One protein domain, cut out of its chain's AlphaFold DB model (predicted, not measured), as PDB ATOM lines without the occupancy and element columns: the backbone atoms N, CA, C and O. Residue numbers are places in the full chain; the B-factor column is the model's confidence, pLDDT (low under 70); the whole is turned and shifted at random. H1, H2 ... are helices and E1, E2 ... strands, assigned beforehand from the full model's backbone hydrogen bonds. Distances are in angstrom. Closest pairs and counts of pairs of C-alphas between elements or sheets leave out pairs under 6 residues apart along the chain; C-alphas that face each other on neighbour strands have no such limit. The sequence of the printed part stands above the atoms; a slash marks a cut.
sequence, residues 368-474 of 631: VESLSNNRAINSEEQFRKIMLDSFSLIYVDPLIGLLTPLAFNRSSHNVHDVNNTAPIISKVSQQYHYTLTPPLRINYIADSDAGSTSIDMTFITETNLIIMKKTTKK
ATOM      1  N   VAL A 368     -18.451  16.199 -44.712       90.88
ATOM      2  CA  VAL A 368     -18.841  15.174 -45.694       90.88
ATOM      3  C   VAL A 368     -17.758  14.092 -45.815       90.88
ATOM      4  O   VAL A 368     -18.067  12.906 -45.726       90.88
ATOM      5  N   GLU A 369     -16.483  14.477 -45.900       88.81
ATOM      6  CA  GLU A 369     -15.350  13.533 -45.893       88.81
ATOM      7  C   GLU A 369     -15.222  12.745 -44.580       88.81
ATOM      8  O   GLU A 369     -14.822  11.579 -44.563       88.81
ATOM      9  N   SER A 370     -15.571  13.360 -43.448       90.44
ATOM     10  CA  SER A 370     -15.510  12.688 -42.150       90.44
ATOM     11  C   SER A 370     -16.559  11.589 -41.985       90.44
ATOM     12  O   SER A 370     -16.294  10.618 -41.270       90.44
ATOM     13  N   LEU A 371     -17.697  11.695 -42.681       90.12
ATOM     14  CA  LEU A 371     -18.762  10.688 -42.649       90.12
ATOM     15  C   LEU A 371     -18.322   9.370 -43.308       90.12
ATOM     16  O   LEU A 371     -18.731   8.295 -42.866       90.12
ATOM     17  N   SER A 372     -17.422   9.423 -44.295       87.62
ATOM     18  CA  SER A 372     -16.877   8.236 -44.972       87.62
ATOM     19  C   SER A 372     -15.636   7.632 -44.302       87.62
ATOM     20  O   SER A 372     -15.324   6.467 -44.546       87.62
ATOM     21  N   ASN A 373     -14.961   8.365 -43.406       82.81
ATOM     22  CA  ASN A 373     -13.581   8.080 -42.980       82.81
ATOM     23  C   ASN A 373     -13.304   6.685 -42.380       82.81
ATOM     24  O   ASN A 373     -12.144   6.281 -42.317       82.81
ATOM     25  N   ASN A 374     -14.315   5.920 -41.970       84.50
ATOM     26  CA  ASN A 374     -14.133   4.608 -41.333       84.50
ATOM     27  C   ASN A 374     -14.581   3.415 -42.187       84.50
ATOM     28  O   ASN A 374     -14.564   2.282 -41.703       84.50
ATOM     29  N   ARG A 375     -15.015   3.642 -43.429       88.81
ATOM     30  CA  ARG A 375     -15.554   2.584 -44.287       88.81
ATOM     31  C   ARG A 375     -14.792   2.563 -45.605       88.81
ATOM     32  O   ARG A 375     -14.581   3.598 -46.221       88.81
ATOM     33  N   ALA A 376     -14.357   1.379 -46.029       87.62
ATOM     34  CA  ALA A 376     -13.775   1.215 -47.355       87.62
ATOM     35  C   ALA A 376     -14.881   1.397 -48.399       87.62
ATOM     36  O   ALA A 376     -15.907   0.720 -48.336       87.62
ATOM     37  N   ILE A 377     -14.669   2.321 -49.332       91.44
ATOM     38  CA  ILE A 377     -15.611   2.629 -50.403       91.44
ATOM     39  C   ILE A 377     -15.029   2.074 -51.693       91.44
ATOM     40  O   ILE A 377     -14.050   2.611 -52.202       91.44
ATOM     41  N   ASN A 378     -15.611   0.988 -52.199       92.12
ATOM     42  CA  ASN A 378     -15.120   0.321 -53.408       92.12
ATOM     43  C   ASN A 378     -16.004   0.585 -54.635       92.12
ATOM     44  O   ASN A 378     -15.601   0.270 -55.753       92.12
ATOM     45  N   SER A 379     -17.206   1.132 -54.440       94.19
ATOM     46  CA  SER A 379     -18.147   1.451 -55.514       94.19
ATOM     47  C   SER A 379     -18.955   2.712 -55.208       94.19
ATOM     48  O   SER A 379     -19.104   3.108 -54.048       94.19
ATOM     49  N   GLU A 380     -19.510   3.321 -56.260       93.94
ATOM     50  CA  GLU A 380     -20.410   4.474 -56.152       93.94
ATOM     51  C   GLU A 380     -21.651   4.120 -55.317       93.94
ATOM     52  O   GLU A 380     -22.027   4.858 -54.416       93.94
ATOM     53  N   GLU A 381     -22.227   2.935 -55.523       95.88
ATOM     54  CA  GLU A 381     -23.355   2.429 -54.730       95.88
ATOM     55  C   GLU A 381     -23.027   2.356 -53.227       95.88
ATOM     56  O   GLU A 381     -23.817   2.786 -52.383       95.88
ATOM     57  N   GLN A 382     -21.832   1.863 -52.871       95.00
ATOM     58  CA  GLN A 382     -21.381   1.824 -51.477       95.00
ATOM     59  C   GLN A 382     -21.219   3.229 -50.899       95.00
ATOM     60  O   GLN A 382     -21.628   3.459 -49.761       95.00
ATOM     61  N   PHE A 383     -20.664   4.166 -51.675       94.50
ATOM     62  CA  PHE A 383     -20.574   5.571 -51.282       94.50
ATOM     63  C   PHE A 383     -21.961   6.149 -50.986       94.50
ATOM     64  O   PHE A 383     -22.194   6.636 -49.878       94.50
ATOM     65  N   ARG A 384     -22.903   6.021 -51.932       95.38
ATOM     66  CA  ARG A 384     -24.286   6.516 -51.809       95.38
ATOM     67  C   ARG A 384     -24.965   5.951 -50.562       95.38
ATOM     68  O   ARG A 384     -25.527   6.709 -49.775       95.38
ATOM     69  N   LYS A 385     -24.846   4.637 -50.341       96.25
ATOM     70  CA  LYS A 385     -25.393   3.955 -49.162       96.25
ATOM     71  C   LYS A 385     -24.803   4.490 -47.857       96.25
ATOM     72  O   LYS A 385     -25.549   4.847 -46.956       96.25
ATOM     73  N   ILE A 386     -23.474   4.573 -47.757       95.81
ATOM     74  CA  ILE A 386     -22.790   5.045 -46.542       95.81
ATOM     75  C   ILE A 386     -23.191   6.486 -46.211       95.81
ATOM     76  O   ILE A 386     -23.443   6.795 -45.045       95.81
ATOM     77  N   MET A 387     -23.256   7.350 -47.223       95.81
ATOM     78  CA  MET A 387     -23.634   8.749 -47.046       95.81
ATOM     79  C   MET A 387     -25.097   8.884 -46.619       95.81
ATOM     80  O   MET A 387     -25.367   9.556 -45.626       95.81
ATOM     81  N   LEU A 388     -26.031   8.205 -47.296       96.88
ATOM     82  CA  LEU A 388     -27.450   8.224 -46.924       96.88
ATOM     83  C   LEU A 388     -27.696   7.656 -45.524       96.88
ATOM     84  O   LEU A 388     -28.437   8.271 -44.761       96.88
ATOM     85  N   ASP A 389     -27.049   6.548 -45.154       96.75
ATOM     86  CA  ASP A 389     -27.141   5.985 -43.800       96.75
ATOM     87  C   ASP A 389     -26.647   6.997 -42.750       96.75
ATOM     88  O   ASP A 389     -27.259   7.170 -41.697       96.75
ATOM     89  N   SER A 390     -25.546   7.698 -43.044       96.94
ATOM     90  CA  SER A 390     -24.964   8.692 -42.135       96.94
ATOM     91  C   SER A 390     -25.856   9.924 -41.985       96.94
ATOM     92  O   SER A 390     -26.079  10.383 -40.867       96.94
ATOM     93  N   PHE A 391     -26.401  10.447 -43.086       97.38
ATOM     94  CA  PHE A 391     -27.333  11.575 -43.040       97.38
ATOM     95  C   PHE A 391     -28.656  11.208 -42.375       97.38
ATOM     96  O   PHE A 391     -29.182  12.013 -41.611       97.38
ATOM     97  N   SER A 392     -29.151   9.989 -42.597       97.19
ATOM     98  CA  SER A 392     -30.353   9.498 -41.922       97.19
ATOM     99  C   SER A 392     -30.145   9.487 -40.410       97.19
ATOM    100  O   SER A 392     -30.934  10.079 -39.685       97.19
ATOM    101  N   LEU A 393     -29.014   8.953 -39.944       96.94
ATOM    102  CA  LEU A 393     -28.684   8.910 -38.519       96.94
ATOM    103  C   LEU A 393     -28.537  10.303 -37.879       96.94
ATOM    104  O   LEU A 393     -28.882  10.485 -36.713       96.94
ATOM    105  N   ILE A 394     -27.981  11.275 -38.610       96.94
ATOM    106  CA  ILE A 394     -27.701  12.620 -38.081       96.94
ATOM    107  C   ILE A 394     -28.941  13.515 -38.118       96.94
ATOM    108  O   ILE A 394     -29.167  14.261 -37.168       96.94
ATOM    109  N   TYR A 395     -29.724  13.458 -39.196       97.69
ATOM    110  CA  TYR A 395     -30.801  14.417 -39.445       97.69
ATOM    111  C   TYR A 395     -32.196  13.785 -39.428       97.69
ATOM    112  O   TYR A 395     -33.123  14.359 -38.863       97.69
ATOM    113  N   VAL A 396     -32.376  12.601 -40.017       97.69
ATOM    114  CA  VAL A 396     -33.716  12.009 -40.164       97.69
ATOM    115  C   VAL A 396     -34.169  11.300 -38.888       97.69
ATOM    116  O   VAL A 396     -35.292  11.516 -38.443       97.69
ATOM    117  N   ASP A 397     -33.310  10.501 -38.257       97.56
ATOM    118  CA  ASP A 397     -33.661   9.729 -37.058       97.56
ATOM    119  C   ASP A 397     -34.081  10.632 -35.878       97.56
ATOM    120  O   ASP A 397     -35.105  10.338 -35.252       97.56
ATOM    121  N   PRO A 398     -33.395  11.760 -35.576       97.75
ATOM    122  CA  PRO A 398     -33.867  12.697 -34.554       97.75
ATOM    123  C   PRO A 398     -35.229  13.312 -34.890       97.75
ATOM    124  O   PRO A 398     -36.072  13.455 -34.005       97.75
ATOM    125  N   LEU A 399     -35.462  13.641 -36.164       97.19
ATOM    126  CA  LEU A 399     -36.731  14.191 -36.639       97.19
ATOM    127  C   LEU A 399     -37.875  13.174 -36.489       97.19
ATOM    128  O   LEU A 399     -38.928  13.519 -35.955       97.19
ATOM    129  N   ILE A 400     -37.661  11.920 -36.899       97.19
ATOM    130  CA  ILE A 400     -38.628  10.826 -36.713       97.19
ATOM    131  C   ILE A 400     -38.907  10.613 -35.221       97.19
ATOM    132  O   ILE A 400     -40.067  10.513 -34.823       97.19
ATOM    133  N   GLY A 401     -37.866  10.619 -34.382       97.00
ATOM    134  CA  GLY A 401     -38.010  10.490 -32.932       97.00
ATOM    135  C   GLY A 401     -38.931  11.554 -32.325       97.00
ATOM    136  O   GLY A 401     -39.779  11.224 -31.493       97.00
ATOM    137  N   LEU A 402     -38.831  12.805 -32.788       96.44
ATOM    138  CA  LEU A 402     -39.684  13.918 -32.347       96.44
ATOM    139  C   LEU A 402     -41.135  13.834 -32.846       96.44
ATOM    140  O   LEU A 402     -42.026  14.420 -32.232       96.44
ATOM    141  N   LEU A 403     -41.380  13.115 -33.942       95.50
ATOM    142  CA  LEU A 403     -42.704  12.955 -34.552       95.50
ATOM    143  C   LEU A 403     -43.475  11.719 -34.053       95.50
ATOM    144  O   LEU A 403     -44.617  11.498 -34.459       95.50
ATOM    145  N   THR A 404     -42.895  10.944 -33.135       94.81
ATOM    146  CA  THR A 404     -43.576   9.861 -32.402       94.81
ATOM    147  C   THR A 404     -44.901  10.375 -31.795       94.81
ATOM    148  O   THR A 404     -44.906  11.452 -31.188       94.81
ATOM    149  N   PRO A 405     -46.042   9.662 -31.937       95.38
ATOM    150  CA  PRO A 405     -46.188   8.235 -32.256       95.38
ATOM    151  C   PRO A 405     -46.321   7.876 -33.745       95.38
ATOM    152  O   PRO A 405     -46.638   6.728 -34.046       95.38
ATOM    153  N   LEU A 406     -46.097   8.807 -34.678       95.69
ATOM    154  CA  LEU A 406     -46.188   8.489 -36.107       95.69
ATOM    155  C   LEU A 406     -45.140   7.434 -36.503       95.69
ATOM    156  O   LEU A 406     -43.943   7.613 -36.275       95.69
ATOM    157  N   ALA A 407     -45.590   6.336 -37.113       97.00
ATOM    158  CA  ALA A 407     -44.723   5.260 -37.580       97.00
ATOM    159  C   ALA A 407     -44.256   5.543 -39.015       97.00
ATOM    160  O   ALA A 407     -44.997   5.344 -39.977       97.00
ATOM    161  N   PHE A 408     -43.020   6.018 -39.159       97.75
ATOM    162  CA  PHE A 408     -42.429   6.305 -40.463       97.75
ATOM    163  C   PHE A 408     -41.846   5.051 -41.110       97.75
ATOM    164  O   PHE A 408     -40.993   4.375 -40.535       97.75
ATOM    165  N   ASN A 409     -42.246   4.803 -42.356       97.69
ATOM    166  CA  ASN A 409     -41.659   3.790 -43.221       97.69
ATOM    167  C   ASN A 409     -40.851   4.465 -44.330       97.69
ATOM    168  O   ASN A 409     -41.292   5.442 -44.933       97.69
ATOM    169  N   ARG A 410     -39.666   3.930 -44.635       97.62
ATOM    170  CA  ARG A 410     -38.867   4.402 -45.771       97.62
ATOM    171  C   ARG A 410     -39.552   3.987 -47.075       97.62
ATOM    172  O   ARG A 410     -39.557   2.801 -47.401       97.62
ATOM    173  N   SER A 411     -40.099   4.948 -47.813       96.44
ATOM    174  CA  SER A 411     -40.861   4.706 -49.042       96.44
ATOM    175  C   SER A 411     -39.959   4.575 -50.270       96.44
ATOM    176  O   SER A 411     -40.182   3.705 -51.109       96.44
ATOM    177  N   SER A 412     -38.911   5.396 -50.370       95.88
ATOM    178  CA  SER A 412     -37.966   5.346 -51.488       95.88
ATOM    179  C   SER A 412     -36.561   5.796 -51.090       95.88
ATOM    180  O   SER A 412     -36.354   6.523 -50.119       95.88
ATOM    181  N   HIS A 413     -35.572   5.308 -51.834       96.12
ATOM    182  CA  HIS A 413     -34.180   5.747 -51.780       96.12
ATOM    183  C   HIS A 413     -33.511   5.413 -53.113       96.12
ATOM    184  O   HIS A 413     -33.895   4.444 -53.766       96.12
ATOM    185  N   ASN A 414     -32.502   6.184 -53.510       96.38
ATOM    186  CA  ASN A 414     -31.882   6.051 -54.829       96.38
ATOM    187  C   ASN A 414     -30.426   5.557 -54.780       96.38
ATOM    188  O   ASN A 414     -29.557   6.033 -55.510       96.38
ATOM    189  N   VAL A 415     -30.130   4.595 -53.902       96.62
ATOM    190  CA  VAL A 415     -28.770   4.036 -53.756       96.62
ATOM    191  C   VAL A 415     -28.278   3.374 -55.048       96.62
ATOM    192  O   VAL A 415     -27.090   3.463 -55.345       96.62
ATOM    193  N   HIS A 416     -29.182   2.787 -55.836       96.50
ATOM    194  CA  HIS A 416     -28.855   2.085 -57.080       96.50
ATOM    195  C   HIS A 416     -28.721   3.001 -58.310       96.50
ATOM    196  O   HIS A 416     -28.268   2.537 -59.353       96.50
ATOM    197  N   ASP A 417     -29.056   4.293 -58.194       93.94
ATOM    198  CA  ASP A 417     -28.934   5.277 -59.278       93.94
ATOM    199  C   ASP A 417     -27.464   5.698 -59.436       93.94
ATOM    200  O   ASP A 417     -27.048   6.779 -59.009       93.94
ATOM    201  N   VAL A 418     -26.648   4.795 -59.982       92.25
ATOM    202  CA  VAL A 418     -25.207   4.988 -60.172       92.25
ATOM    203  C   VAL A 418     -24.893   5.465 -61.587       92.25
ATOM    204  O   VAL A 418     -25.390   4.915 -62.566       92.25
ATOM    205  N   ASN A 419     -23.992   6.442 -61.703       88.75
ATOM    206  CA  ASN A 419     -23.503   6.918 -63.003       88.75
ATOM    207  C   ASN A 419     -22.223   6.200 -63.469       88.75
ATOM    208  O   ASN A 419     -21.710   6.486 -64.555       88.75
ATOM    209  N   ASN A 420     -21.706   5.271 -62.654       86.19
ATOM    210  CA  ASN A 420     -20.423   4.592 -62.848       86.19
ATOM    211  C   ASN A 420     -19.276   5.592 -63.044       86.19
ATOM    212  O   ASN A 420     -18.406   5.418 -63.901       86.19
ATOM    213  N   THR A 421     -19.299   6.670 -62.259       82.75
ATOM    214  CA  THR A 421     -18.279   7.717 -62.337       82.75
ATOM    215  C   THR A 421     -16.968   7.235 -61.734       82.75
ATOM    216  O   THR A 421     -16.942   6.489 -60.752       82.75
ATOM    217  N   ALA A 422     -15.849   7.640 -62.337       85.44
ATOM    218  CA  ALA A 422     -14.540   7.302 -61.798       85.44
ATOM    219  C   ALA A 422     -14.371   7.960 -60.415       85.44
ATOM    220  O   ALA A 422     -14.586   9.172 -60.292       85.44
ATOM    221  N   PRO A 423     -13.977   7.203 -59.375       89.50
ATOM    222  CA  PRO A 423     -13.799   7.775 -58.053       89.50
ATOM    223  C   PRO A 423     -12.629   8.760 -58.030       89.50
ATOM    224  O   PRO A 423     -11.591   8.563 -58.666       89.50
ATOM    225  N   ILE A 424     -12.776   9.796 -57.218       87.00
ATOM    226  CA  ILE A 424     -11.761  10.809 -56.950       87.00
ATOM    227  C   ILE A 424     -11.121  10.489 -55.615       87.00
ATOM    228  O   ILE A 424     -11.814  10.337 -54.619       87.00
ATOM    229  N   ILE A 425      -9.799  10.422 -55.551       85.44
ATOM    230  CA  ILE A 425      -9.123  10.278 -54.261       85.44
ATOM    231  C   ILE A 425      -9.099  11.655 -53.591       85.44
ATOM    232  O   ILE A 425      -8.437  12.572 -54.089       85.44
ATOM    233  N   SER A 426      -9.816  11.819 -52.474       81.31
ATOM    234  CA  SER A 426      -9.717  13.049 -51.680       81.31
ATOM    235  C   SER A 426      -8.286  13.211 -51.181       81.31
ATOM    236  O   SER A 426      -7.659  12.280 -50.675       81.31
ATOM    237  N   LYS A 427      -7.755  14.429 -51.299       79.38
ATOM    238  CA  LYS A 427      -6.397  14.749 -50.839       79.38
ATOM    239  C   LYS A 427      -6.283  14.688 -49.316       79.38
ATOM    240  O   LYS A 427      -5.193  14.427 -48.808       79.38
ATOM    241  N   VAL A 428      -7.387  14.945 -48.615       76.94
ATOM    242  CA  VAL A 428      -7.432  15.048 -47.154       76.94
ATOM    243  C   VAL A 428      -7.608  13.666 -46.534       76.94
ATOM    244  O   VAL A 428      -6.807  13.278 -45.684       76.94
ATOM    245  N   SER A 429      -8.608  12.902 -46.980       80.31
ATOM    246  CA  SER A 429      -8.895  11.570 -46.428       80.31
ATOM    247  C   SER A 429      -8.094  10.447 -47.091       80.31
ATOM    248  O   SER A 429      -7.955   9.378 -46.500       80.31
ATOM    249  N   GLN A 430      -7.553  10.674 -48.296       83.44
ATOM    250  CA  GLN A 430      -6.973   9.631 -49.159       83.44
ATOM    251  C   GLN A 430      -7.976   8.506 -49.484       83.44
ATOM    252  O   GLN A 430      -7.579   7.382 -49.788       83.44
ATOM    253  N   GLN A 431      -9.279   8.802 -49.419       83.06
ATOM    254  CA  GLN A 431     -10.361   7.871 -49.740       83.06
ATOM    255  C   GLN A 431     -11.026   8.222 -51.067       83.06
ATOM    256  O   GLN A 431     -10.949   9.358 -51.536       83.06
ATOM    257  N   TYR A 432     -11.688   7.234 -51.664       86.75
ATOM    258  CA  TYR A 432     -12.485   7.419 -52.867       86.75
ATOM    259  C   TYR A 432     -13.762   8.214 -52.569       86.75
ATOM    260  O   TYR A 432     -14.548   7.855 -51.696       86.75
ATOM    261  N   HIS A 433     -13.967   9.274 -53.342       86.69
ATOM    262  CA  HIS A 433     -15.116  10.163 -53.334       86.69
ATOM    263  C   HIS A 433     -15.761  10.190 -54.716       86.69
ATOM    264  O   HIS A 433     -15.073  10.275 -55.731       86.69
ATOM    265  N   TYR A 434     -17.088  10.167 -54.749       90.94
ATOM    266  CA  TYR A 434     -17.871  10.216 -55.981       90.94
ATOM    267  C   TYR A 434     -18.622  11.546 -56.025       90.94
ATOM    268  O   TYR A 434     -19.737  11.653 -55.523       90.94
ATOM    269  N   THR A 435     -17.986  12.592 -56.558       85.44
ATOM    270  CA  THR A 435     -18.584  13.941 -56.584       85.44
ATOM    271  C   THR A 435     -19.639  14.099 -57.677       85.44
ATOM    272  O   THR A 435     -20.601  14.833 -57.479       85.44
ATOM    273  N   LEU A 436     -19.485  13.378 -58.795       87.06
ATOM    274  CA  LEU A 436     -20.389  13.382 -59.957       87.06
ATOM    275  C   LEU A 436     -21.497  12.318 -59.875       87.06
ATOM    276  O   LEU A 436     -21.973  11.805 -60.889       87.06
ATOM    277  N   THR A 437     -21.891  11.947 -58.665       91.88
ATOM    278  CA  THR A 437     -23.011  11.031 -58.462       91.88
ATOM    279  C   THR A 437     -24.332  11.816 -58.492       91.88
ATOM    280  O   THR A 437     -24.351  12.983 -58.090       91.88
ATOM    281  N   PRO A 438     -25.452  11.236 -58.967       94.19
ATOM    282  CA  PRO A 438     -26.759  11.890 -58.881       94.19
ATOM    283  C   PRO A 438     -27.085  12.316 -57.442       94.19
ATOM    284  O   PRO A 438     -26.629  11.640 -56.515       94.19
ATOM    285  N   PRO A 439     -27.907  13.358 -57.209       95.88
ATOM    286  CA  PRO A 439     -28.286  13.752 -55.855       95.88
ATOM    287  C   PRO A 439     -28.788  12.558 -55.045       95.88
ATOM    288  O   PRO A 439     -29.564  11.744 -55.554       95.88
ATOM    289  N   LEU A 440     -28.339  12.440 -53.801       97.12
ATOM    290  CA  LEU A 440     -28.786  11.376 -52.910       97.12
ATOM    291  C   LEU A 440     -30.169  11.751 -52.391       97.12
ATOM    292  O   LEU A 440     -30.326  12.829 -51.826       97.12
ATOM    293  N   ARG A 441     -31.157  10.879 -52.577       97.56
ATOM    294  CA  ARG A 441     -32.538  11.095 -52.144       97.56
ATOM    295  C   ARG A 441     -33.006   9.951 -51.266       97.56
ATOM    296  O   ARG A 441     -32.734   8.780 -51.554       97.56
ATOM    297  N   ILE A 442     -33.746  10.295 -50.224       98.00
ATOM    298  CA  ILE A 442     -34.444   9.341 -49.368       98.00
ATOM    299  C   ILE A 442     -35.761   9.953 -48.899       98.00
ATOM    300  O   ILE A 442     -35.806  11.117 -48.508       98.00
ATOM    301  N   ASN A 443     -36.822   9.154 -48.941       98.38
ATOM    302  CA  ASN A 443     -38.162   9.564 -48.554       98.38
ATOM    303  C   ASN A 443     -38.719   8.606 -47.496       98.38
ATOM    304  O   ASN A 443     -38.595   7.381 -47.609       98.38
ATOM    305  N   TYR A 444     -39.347   9.179 -46.478       98.44
ATOM    306  CA  TYR A 444     -40.062   8.480 -45.421       98.44
ATOM    307  C   TYR A 444     -41.505   8.956 -45.396       98.44
ATOM    308  O   TYR A 444     -41.755  10.152 -45.480       98.44
ATOM    309  N   ILE A 445     -42.452   8.037 -45.245       98.12
ATOM    310  CA  ILE A 445     -43.883   8.341 -45.187       98.12
ATOM    311  C   ILE A 445     -44.462   7.694 -43.930       98.12
ATOM    312  O   ILE A 445     -44.158   6.539 -43.624       98.12
ATOM    313  N   ALA A 446     -45.270   8.451 -43.200       97.62
ATOM    314  CA  ALA A 446     -46.119   7.972 -42.123       97.62
ATOM    315  C   ALA A 446     -47.566   8.334 -42.448       97.62
ATOM    316  O   ALA A 446     -47.892   9.514 -42.603       97.62
ATOM    317  N   ASP A 447     -48.418   7.321 -42.519       96.62
ATOM    318  CA  ASP A 447     -49.854   7.491 -42.687       96.62
ATOM    319  C   ASP A 447     -50.541   7.397 -41.322       96.62
ATOM    320  O   ASP A 447     -50.177   6.583 -40.471       96.62
ATOM    321  N   SER A 448     -51.515   8.269 -41.099       94.25
ATOM    322  CA  SER A 448     -52.345   8.317 -39.898       94.25
ATOM    323  C   SER A 448     -53.773   8.686 -40.284       94.25
ATOM    324  O   SER A 448     -53.997   9.261 -41.351       94.25
ATOM    325  N   ASP A 449     -54.728   8.451 -39.389       87.56
ATOM    326  CA  ASP A 449     -56.130   8.837 -39.610       87.56
ATOM    327  C   ASP A 449     -56.289  10.352 -39.836       87.56
ATOM    328  O   ASP A 449     -57.193  10.808 -40.533       87.56
ATOM    329  N   ALA A 450     -55.372  11.155 -39.282       87.69
ATOM    330  CA  ALA A 450     -55.351  12.606 -39.443       87.69
ATOM    331  C   ALA A 450     -54.723  13.072 -40.771       87.69
ATOM    332  O   ALA A 450     -54.882  14.237 -41.148       87.69
ATOM    333  N   GLY A 451     -53.999  12.204 -41.483       92.81
ATOM    334  CA  GLY A 451     -53.273  12.554 -42.701       92.81
ATOM    335  C   GLY A 451     -51.991  11.774 -42.927       92.81
ATOM    336  O   GLY A 451     -51.586  10.951 -42.108       92.81
ATOM    337  N   SER A 452     -51.330  12.079 -44.039       95.94
ATOM    338  CA  SER A 452     -50.011  11.549 -44.364       95.94
ATOM    339  C   SER A 452     -48.939  12.606 -44.126       95.94
ATOM    340  O   SER A 452     -49.069  13.770 -44.512       95.94
ATOM    341  N   THR A 453     -47.861  12.214 -43.458       97.44
ATOM    342  CA  THR A 453     -46.671  13.048 -43.281       97.44
ATOM    343  C   THR A 453     -45.504  12.392 -43.995       97.44
ATOM    344  O   THR A 453     -45.192  11.232 -43.741       97.44
ATOM    345  N   SER A 454     -44.844  13.134 -44.879       98.06
ATOM    346  CA  SER A 454     -43.659  12.684 -45.601       98.06
ATOM    347  C   SER A 454     -42.439  13.530 -45.258       98.06
ATOM    348  O   SER A 454     -42.532  14.757 -45.200       98.06
ATOM    349  N   ILE A 455     -41.293  12.882 -45.082       98.25
ATOM    350  CA  ILE A 455     -39.984  13.511 -44.903       98.25
ATOM    351  C   ILE A 455     -39.147  13.155 -46.126       98.25
ATOM    352  O   ILE A 455     -38.776  11.996 -46.301       98.25
ATOM    353  N   ASP A 456     -38.846  14.149 -46.952       98.38
ATOM    354  CA  ASP A 456     -37.961  14.012 -48.107       98.38
ATOM    355  C   ASP A 456     -36.620  14.680 -47.801       98.38
ATOM    356  O   ASP A 456     -36.579  15.841 -47.389       98.38
ATOM    357  N   MET A 457     -35.522  13.953 -47.978       98.44
ATOM    358  CA  MET A 457     -34.169  14.470 -47.811       98.44
ATOM    359  C   MET A 457     -33.398  14.289 -49.111       98.44
ATOM    360  O   MET A 457     -33.226  13.172 -49.601       98.44
ATOM    361  N   THR A 458     -32.878  15.399 -49.626       98.19
ATOM    362  CA  THR A 458     -32.022  15.454 -50.808       98.19
ATOM    363  C   THR A 458     -30.655  16.025 -50.433       98.19
ATOM    364  O   THR A 458     -30.568  17.074 -49.799       98.19
ATOM    365  N   PHE A 459     -29.581  15.354 -50.842       97.81
ATOM    366  CA  PHE A 459     -28.207  15.841 -50.714       97.81
ATOM    367  C   PHE A 459     -27.545  15.948 -52.087       97.81
ATOM    368  O   PHE A 459     -27.444  14.960 -52.822       97.81
ATOM    369  N   ILE A 460     -27.075  17.145 -52.429       96.25
ATOM    370  CA  ILE A 460     -26.399  17.440 -53.694       96.25
ATOM    371  C   ILE A 460     -24.889  17.370 -53.454       96.25
ATOM    372  O   ILE A 460     -24.303  18.255 -52.835       96.25
ATOM    373  N   THR A 461     -24.246  16.315 -53.953       93.69
ATOM    374  CA  THR A 461     -22.815  16.054 -53.716       93.69
ATOM    375  C   THR A 461     -21.890  17.096 -54.329       93.69
ATOM    376  O   THR A 461     -20.801  17.310 -53.807       93.69
ATOM    377  N   GLU A 462     -22.299  17.743 -55.424       91.19
ATOM    378  CA  GLU A 462     -21.488  18.765 -56.099       91.19
ATOM    379  C   GLU A 462     -21.304  20.025 -55.241       91.19
ATOM    380  O   GLU A 462     -20.211  20.585 -55.195       91.19
ATOM    381  N   THR A 463     -22.365  20.449 -54.551       93.62
ATOM    382  CA  THR A 463     -22.414  21.695 -53.770       93.62
ATOM    383  C   THR A 463     -22.428  21.459 -52.264       93.62
ATOM    384  O   THR A 463     -22.471  22.410 -51.499       93.62
ATOM    385  N   ASN A 464     -22.407  20.201 -51.818       95.62
ATOM    386  CA  ASN A 464     -22.619  19.801 -50.424       95.62
ATOM    387  C   ASN A 464     -23.915  20.360 -49.806       95.62
ATOM    388  O   ASN A 464     -24.015  20.497 -48.587       95.62
ATOM    389  N   LEU A 465     -24.920  20.663 -50.629       97.25
ATOM    390  CA  LEU A 465     -26.189  21.209 -50.169       97.25
ATOM    391  C   LEU A 465     -27.095  20.079 -49.671       97.25
ATOM    392  O   LEU A 465     -27.402  19.152 -50.426       97.25
ATOM    393  N   ILE A 466     -27.548  20.162 -48.419       98.12
ATOM    394  CA  ILE A 466     -28.599  19.298 -47.873       98.12
ATOM    395  C   ILE A 466     -29.920  20.069 -47.814       98.12
ATOM    396  O   ILE A 466     -29.975  21.195 -47.323       98.12
ATOM    397  N   ILE A 467     -30.985  19.452 -48.322       98.44
ATOM    398  CA  ILE A 467     -32.354  19.967 -48.287       98.44
ATOM    399  C   ILE A 467     -33.227  18.890 -47.654       98.44
ATOM    400  O   ILE A 467     -33.251  17.753 -48.125       98.44
ATOM    401  N   MET A 468     -33.958  19.236 -46.601       98.44
ATOM    402  CA  MET A 468     -34.899  18.341 -45.939       98.44
ATOM    403  C   MET A 468     -36.270  18.993 -45.861       98.44
ATOM    404  O   MET A 468     -36.399  20.107 -45.366       98.44
ATOM    405  N   LYS A 469     -37.303  18.303 -46.333       98.38
ATOM    406  CA  LYS A 469     -38.681  18.789 -46.360       98.38
ATOM    407  C   LYS A 469     -39.576  17.861 -45.566       98.38
ATOM    408  O   LYS A 469     -39.727  16.694 -45.921       98.38
ATOM    409  N   LYS A 470     -40.233  18.399 -44.545       97.94
ATOM    410  CA  LYS A 470     -41.378  17.760 -43.896       97.94
ATOM    411  C   LYS A 470     -42.636  18.306 -44.553       97.94
ATOM    412  O   LYS A 470     -42.895  19.505 -44.486       97.94
ATOM    413  N   THR A 471     -43.398  17.427 -45.190       97.81
ATOM    414  CA  THR A 471     -44.698  17.749 -45.781       97.81
ATOM    415  C   THR A 471     -45.783  17.003 -45.023       97.81
ATOM    416  O   THR A 471     -45.698  15.787 -44.897       97.81
ATOM    417  N   THR A 472     -46.801  17.700 -44.530       96.75
ATOM    418  CA  THR A 472     -47.976  17.078 -43.910       96.75
ATOM    419  C   THR A 472     -49.193  17.385 -44.751       96.75
ATOM    420  O   THR A 472     -49.630  18.528 -44.851       96.75
ATOM    421  N   LYS A 473     -49.764  16.342 -45.339       94.94
ATOM    422  CA  LYS A 473     -51.052  16.403 -46.011       94.94
ATOM    423  C   LYS A 473     -52.098  15.948 -45.017       94.94
ATOM    424  O   LYS A 473     -52.129  14.780 -44.637       94.94
ATOM    425  N   LYS A 474     -52.955  16.872 -44.589       91.12
ATOM    426  CA  LYS A 474     -54.132  16.512 -43.794       91.12
ATOM    427  C   LYS A 474     -54.952  15.511 -44.599       91.12
ATOM    428  O   LYS A 474     -55.145  15.713 -45.801       91.12
TER     429      LYS A 474
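AT A GLANCE: This is residues 368 to 474 of the 631 residues of an uncharacterized protein of Metschnikowia bicuspidata var. bicuspidata NRRL YB-4993 (UniProt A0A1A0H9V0). A long, twisted four-stranded sheet has the kinked helix H2 slanting over one face, two layers in all; short H1 and loop residues 419 to 435 extend past one end. The 107 residues, mixed in class, run H1 H2 E1 E2 E3 E4; the sheet, E1 E2 E3 E4, is an antiparallel meander, each strand beside the one before. Only just compact, close to loose (radius of gyration of the C-alphas 15.3 A), it spans 50 by 23 by 21 A.

HOW THE PARTS SIT: Hairpins join E1, residues 409 to 413, E2, 440 to 448, E3, 451 to 460, and E4, 465 to 474: N 411 and O 443, N 444 and O 455, N 456 and O 469 are each 2.9 A apart, within hydrogen-bond range. H2, residues 380 to 403, is on the sheet at a height of 8.6 A, slantwise to E3 at 37 degrees on the local plane; its closest C-alphas to E2 are Arg 384 and Leu 440, 6.7 A. H1, residues 368 to 372, touches H2 residues 383 to 390 alone, closest C-alphas Leu 371 and Ser 390, 6.5 A. O i to N i+4 pairs within range are 17 of 20 in H2 and 0 of 1 in H1, whose O i to N i+3 pairs are 2 of 2.

IN THESE COORDINATES: H2 is 32.2 A long, E3 29.4 A, E4 29.0 A and E2 27.1 A. C-alpha 368 is at (-18.841, 15.174, -45.694), C-alpha 474 at (-54.132, 16.512, -43.794).

THE WHOLE: The farthest C-alphas, Lys 427 and Asp 449, are 51.3 A apart. The printed part has no cut; the E1 to E2 link is long, and no printed residue is under pLDDT 70.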